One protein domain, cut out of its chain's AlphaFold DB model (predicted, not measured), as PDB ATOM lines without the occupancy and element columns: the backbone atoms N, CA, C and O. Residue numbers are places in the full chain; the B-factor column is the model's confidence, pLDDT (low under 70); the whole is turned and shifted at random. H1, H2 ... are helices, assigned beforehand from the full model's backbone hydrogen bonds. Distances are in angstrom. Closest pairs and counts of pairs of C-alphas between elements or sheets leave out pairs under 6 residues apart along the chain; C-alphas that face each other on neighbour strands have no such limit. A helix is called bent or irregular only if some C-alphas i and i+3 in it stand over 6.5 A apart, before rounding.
ATOM      1  N   GLU A 162     -82.639 481.773  -5.424       96.38
ATOM      2  CA  GLU A 162     -81.223 481.424  -5.255       96.38
ATOM      3  C   GLU A 162     -80.330 482.652  -5.305       96.38
ATOM      4  O   GLU A 162     -79.511 482.836  -4.413       96.38
ATOM      5  N   MET A 163     -80.528 483.533  -6.289       96.19
ATOM      6  CA  MET A 163     -79.751 484.767  -6.400       96.19
ATOM      7  C   MET A 163     -79.959 485.676  -5.182       96.19
ATOM      8  O   MET A 163     -78.998 486.232  -4.655       96.19
ATOM      9  N   SER A 164     -81.201 485.806  -4.708       95.50
ATOM     10  CA  SER A 164     -81.519 486.594  -3.514       95.50
ATOM     11  C   SER A 164     -80.781 486.070  -2.278       95.50
ATOM     12  O   SER A 164     -80.159 486.855  -1.562       95.50
ATOM     13  N   ARG A 165     -80.776 484.745  -2.072       94.56
ATOM     14  CA  ARG A 165     -80.028 484.087  -0.990       94.56
ATOM     15  C   ARG A 165     -78.519 484.258  -1.155       94.56
ATOM     16  O   ARG A 165     -77.844 484.642  -0.205       94.56
ATOM     17  N   LEU A 166     -78.006 484.057  -2.366       92.88
ATOM     18  CA  LEU A 166     -76.586 484.162  -2.696       92.88
ATOM     19  C   LEU A 166     -76.027 485.567  -2.425       92.88
ATOM     20  O   LEU A 166     -74.892 485.699  -1.975       92.88
ATOM     21  N   MET A 167     -76.824 486.607  -2.685       92.00
ATOM     22  CA  MET A 167     -76.449 488.009  -2.484       92.00
ATOM     23  C   MET A 167     -76.873 488.591  -1.126       92.00
ATOM     24  O   MET A 167     -76.526 489.733  -0.843       92.00
ATOM     25  N   GLY A 168     -77.621 487.850  -0.302       91.44
ATOM     26  CA  GLY A 168     -78.133 488.347   0.980       91.44
ATOM     27  C   GLY A 168     -79.195 489.448   0.849       91.44
ATOM     28  O   GLY A 168     -79.291 490.303   1.720       91.44
ATOM     29  N   LEU A 169     -79.983 489.451  -0.234       88.69
ATOM     30  CA  LEU A 169     -80.974 490.503  -0.524       88.69
ATOM     31  C   LEU A 169     -82.334 490.280   0.157       88.69
ATOM     32  O   LEU A 169     -83.178 491.165   0.137       88.69
ATOM     33  N   GLY A 170     -82.604 489.090   0.698       85.62
ATOM     34  CA  GLY A 170     -83.837 488.787   1.442       85.62
ATOM     35  C   GLY A 170     -85.136 488.702   0.618       85.62
ATOM     36  O   GLY A 170     -86.110 488.130   1.096       85.62
ATOM     37  N   SER A 171     -85.173 489.202  -0.625       92.62
ATOM     38  CA  SER A 171     -86.366 489.166  -1.485       92.62
ATOM     39  C   SER A 171     -86.099 488.692  -2.917       92.62
ATOM     40  O   SER A 171     -85.388 489.328  -3.698       92.62
ATOM     41  N   ALA A 172     -86.756 487.598  -3.318       93.88
ATOM     42  CA  ALA A 172     -86.766 487.138  -4.711       93.88
ATOM     43  C   ALA A 172     -87.526 488.105  -5.642       93.88
ATOM     44  O   ALA A 172     -87.185 488.236  -6.819       93.88
ATOM     45  N   LYS A 173     -88.541 488.810  -5.116       95.00
ATOM     46  CA  LYS A 173     -89.336 489.786  -5.880       95.00
ATOM     47  C   LYS A 173     -88.478 490.968  -6.329       95.00
ATOM     48  O   LYS A 173     -88.638 491.454  -7.446       95.00
ATOM     49  N   GLU A 174     -87.548 491.414  -5.490       91.06
ATOM     50  CA  GLU A 174     -86.637 492.510  -5.834       91.06
ATOM     51  C   GLU A 174     -85.636 492.108  -6.914       91.06
ATOM     52  O   GLU A 174     -85.446 492.849  -7.881       91.06
ATOM     53  N   VAL A 175     -85.078 490.895  -6.813       94.19
ATOM     54  CA  VAL A 175     -84.240 490.318  -7.872       94.19
ATOM     55  C   VAL A 175     -85.016 490.244  -9.189       94.19
ATOM     56  O   VAL A 175     -84.490 490.615 -10.237       94.19
ATOM     57  N   GLN A 176     -86.285 489.828  -9.151       95.31
ATOM     58  CA  GLN A 176     -87.125 489.735 -10.346       95.31
ATOM     59  C   GLN A 176     -87.384 491.101 -10.999       95.31
ATOM     60  O   GLN A 176     -87.370 491.199 -12.225       95.31
ATOM     61  N   LYS A 177     -87.569 492.167 -10.210       94.31
ATOM     62  CA  LYS A 177     -87.743 493.535 -10.734       94.31
ATOM     63  C   LYS A 177     -86.475 494.085 -11.396       94.31
ATOM     64  O   LYS A 177     -86.575 494.932 -12.278       94.31
ATOM     65  N   LYS A 178     -85.285 493.629 -10.984       93.81
ATOM     66  CA  LYS A 178     -83.985 494.197 -11.396       93.81
ATOM     67  C   LYS A 178     -83.006 493.162 -11.973       93.81
ATOM     68  O   LYS A 178     -81.798 493.367 -11.899       93.81
ATOM     69  N   ARG A 179     -83.498 492.088 -12.610       91.75
ATOM     70  CA  ARG A 179     -82.714 490.894 -13.024       91.75
ATOM     71  C   ARG A 179     -81.350 491.195 -13.647       91.75
ATOM     72  O   ARG A 179     -80.336 490.693 -13.167       91.75
ATOM     73  N   LEU A 180     -81.318 492.002 -14.712       91.62
ATOM     74  CA  LEU A 180     -80.075 492.317 -15.428       91.62
ATOM     75  C   LEU A 180     -79.096 493.113 -14.563       91.62
ATOM     76  O   LEU A 180     -77.893 492.857 -14.609       91.62
ATOM     77  N   ASN A 181     -79.607 494.056 -13.772       93.62
ATOM     78  CA  ASN A 181     -78.785 494.866 -12.886       93.62
ATOM     79  C   ASN A 181     -78.211 494.007 -11.752       93.62
ATOM     80  O   ASN A 181     -76.998 493.968 -11.579       93.62
ATOM     81  N   THR A 182     -79.049 493.220 -11.069       93.94
ATOM     82  CA  THR A 182     -78.620 492.298 -10.006       93.94
ATOM     83  C   THR A 182     -77.547 491.324 -10.500       93.94
ATOM     84  O   THR A 182     -76.503 491.182  -9.868       93.94
ATOM     85  N   ALA A 183     -77.742 490.705 -11.671       92.62
ATOM     86  CA  ALA A 183     -76.747 489.804 -12.257       92.62
ATOM     87  C   ALA A 183     -75.431 490.526 -12.608       92.62
ATOM     88  O   ALA A 183     -74.345 490.003 -12.358       92.62
ATOM     89  N   THR A 184     -75.518 491.744 -13.150       92.62
ATOM     90  CA  THR A 184     -74.346 492.571 -13.484       92.62
ATOM     91  C   THR A 184     -73.555 492.932 -12.228       92.62
ATOM     92  O   THR A 184     -72.340 492.733 -12.192       92.62
ATOM     93  N   GLN A 185     -74.240 493.396 -11.181       92.88
ATOM     94  CA  GLN A 185     -73.642 493.741  -9.890       92.88
ATOM     95  C   GLN A 185     -72.964 492.536  -9.239       92.88
ATOM     96  O   GLN A 185     -71.839 492.654  -8.750       92.88
ATOM     97  N   PHE A 186     -73.604 491.364  -9.279       92.75
ATOM     98  CA  PHE A 186     -73.013 490.129  -8.775       92.75
ATOM     99  C   PHE A 186     -71.697 489.802  -9.493       92.75
ATOM    100  O   PHE A 186     -70.665 489.631  -8.853       92.75
ATOM    101  N   VAL A 187     -71.684 489.788 -10.828       90.88
ATOM    102  CA  VAL A 187     -70.463 489.466 -11.587       90.88
ATOM    103  C   VAL A 187     -69.362 490.508 -11.366       90.88
ATOM    104  O   VAL A 187     -68.187 490.150 -11.256       90.88
ATOM    105  N   GLN A 188     -69.717 491.793 -11.288       90.12
ATOM    106  CA  GLN A 188     -68.764 492.873 -11.024       90.12
ATOM    107  C   GLN A 188     -68.139 492.768  -9.629       90.12
ATOM    108  O   GLN A 188     -66.929 492.956  -9.508       90.12
ATOM    109  N   SER A 189     -68.917 492.425  -8.596       89.88
ATOM    110  CA  SER A 189     -68.394 492.278  -7.230       89.88
ATOM    111  C   SER A 189     -67.363 491.147  -7.134       89.88
ATOM    112  O   SER A 189     -66.308 491.322  -6.518       89.88
ATOM    113  N   ILE A 190     -67.606 490.030  -7.830       88.25
ATOM    114  CA  ILE A 190     -66.663 488.908  -7.916       88.25
ATOM    115  C   ILE A 190     -65.403 489.305  -8.703       88.25
ATOM    116  O   ILE A 190     -64.284 489.029  -8.269       88.25
ATOM    117  N   GLN A 191     -65.553 489.991  -9.842       84.62
ATOM    118  CA  GLN A 191     -64.421 490.416 -10.680       84.62
ATOM    119  C   GLN A 191     -63.538 491.471 -10.020       84.62
ATOM    120  O   GLN A 191     -62.321 491.417 -10.187       84.62
ATOM    121  N   LYS A 192     -64.126 492.409  -9.271       85.31
ATOM    122  CA  LYS A 192     -63.373 493.410  -8.509       85.31
ATOM    123  C   LYS A 192     -62.443 492.722  -7.508       85.31
ATOM    124  O   LYS A 192     -61.236 492.903  -7.581       85.31
ATOM    125  N   LYS A 193     -62.980 491.808  -6.694       83.19
ATOM    126  CA  LYS A 193     -62.188 491.053  -5.708       83.19
ATOM    127  C   LYS A 193     -61.111 490.157  -6.326       83.19
ATOM    128  O   LYS A 193     -60.055 489.974  -5.727       83.19
ATOM    129  N   LEU A 194     -61.354 489.608  -7.519       80.19
ATOM    130  CA  LEU A 194     -60.340 488.868  -8.282       80.19
ATOM    131  C   LEU A 194     -59.179 489.760  -8.749       80.19
ATOM    132  O   LEU A 194     -58.042 489.294  -8.779       80.19
ATOM    133  N   ARG A 195     -59.452 491.018  -9.128       79.19
ATOM    134  CA  ARG A 195     -58.421 491.991  -9.528       79.19
ATOM    135  C   ARG A 195     -57.615 492.474  -8.331       79.19
ATOM    136  O   ARG A 195     -56.394 492.422  -8.391       79.19
ATOM    137  N   ASP A 196     -58.292 492.852  -7.249       78.06
ATOM    138  CA  ASP A 196     -57.638 493.353  -6.037       78.06
ATOM    139  C   ASP A 196     -56.622 492.328  -5.505       78.06
ATOM    140  O   ASP A 196     -55.484 492.672  -5.218       78.06
ATOM    141  N   LYS A 197     -56.975 491.033  -5.512       67.75
ATOM    142  CA  LYS A 197     -56.061 489.950  -5.120       67.75
ATOM    143  C   LYS A 197     -54.825 489.781  -5.999       67.75
ATOM    144  O   LYS A 197     -53.805 489.367  -5.471       67.75
ATOM    145  N   LYS A 198     -54.925 490.036  -7.307       67.12
ATOM    146  CA  LYS A 198     -53.777 489.938  -8.224       67.12
ATOM    147  C   LYS A 198     -52.799 491.097  -8.057       67.12
ATOM    148  O   LYS A 198     -51.639 490.938  -8.393       67.12
ATOM    149  N   ASN A 199     -53.271 492.242  -7.568       60.41
ATOM    150  CA  ASN A 199     -52.438 493.422  -7.331       60.41
ATOM    151  C   ASN A 199     -51.784 493.420  -5.936       60.41
ATOM    152  O   ASN A 199     -50.966 494.285  -5.651       60.41
ATOM    153  N   SER A 200     -52.175 492.495  -5.052       56.94
ATOM    154  CA  SER A 200     -51.630 492.339  -3.693       56.94
ATOM    155  C   SER A 200     -50.686 491.135  -3.545       56.94
ATOM    156  O   SER A 200     -50.336 490.779  -2.422       56.94
ATOM    157  N   SER A 201     -50.336 490.479  -4.654       50.72
ATOM    158  CA  SER A 201     -49.479 489.289  -4.756       50.72
ATOM    159  C   SER A 201     -48.359 489.545  -5.744       50.72
ATOM    160  O   SER A 201     -47.223 489.126  -5.457       50.72
TER     161      SER A 201
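AT A GLANCE: This is residues 162 to 201 of the 201 residues of the protein "Carbohydrate kinase" of Candidatus Scalindua rubra (UniProt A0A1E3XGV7). One long helix, H3, makes the length of the model, and at its first end the two short helices H2 and H1 form a small hook that folds back toward it, with H1 coming near H3 at Phe 186. The far part of the long helix and the last two residues, residues 187 to 201, stick out free as an arm. The printed part has 40 residues, with three named helices in the order H1, H2, H3 along the chain and no named strand, and the class is all helix. The whole is loose, with a radius of gyration of the C-alphas of 12.5 A, and its C-alphas span 40 by 17 by 10 A.

IN THESE COORDINATES: H3 is the longest helix, 21 residues from Arg 179 to Asn 199, and measures 30.9 A from its first C-alpha at (-82.714, 490.894, -13.024) to its last at (-52.438, 493.422, -7.331). H2 holds residues 172 to 177, 8.8 A from first to last C-alpha. H1 holds residues 162 to 167, 8.6 A from first to last C-alpha, and begins at C-alpha 162 at (-81.223, 481.424, -5.255). No helix is bent or irregular.

HOW THE PARTS SIT: H3 touches no helix but is near both of the others. H2 is close to H3 but not clearly touching, the closest C-alphas being those of Val 175 and Thr 182, 6.3 A apart. Their lines are about perpendicular, at 78 degrees. H1 is also close to H3 but not clearly touching, with the C-alphas of Met 167 and Phe 186 the closest at 7.5 A. These two run the same way at a steep tilt of 46 degrees. H1 and H2 touch, the closest C-alphas being those of Ser 164 and Ala 172, 5.4 A apart, and their lines are about perpendicular at 87 degrees. In H1 and H2 every O i to N i+4 pair is within hydrogen-bond range; in H3 16 of 17 are.

THE WHOLE: The outline is a rod, and the two C-alphas farthest apart are those of Lys 173 and Ser 201, 39.9 A. Residues 187 to 201, of which 187 to 199 belong to H3, stand free. The printed part has no cut and ends at residue 201, the chain's last residue. The links from H1 to H2, with 4 residues, and from H2 to H3, with 1 residue, are both tight. The mean pLDDT of the printed part is 86.9, and residues 197 to 201 are under 70.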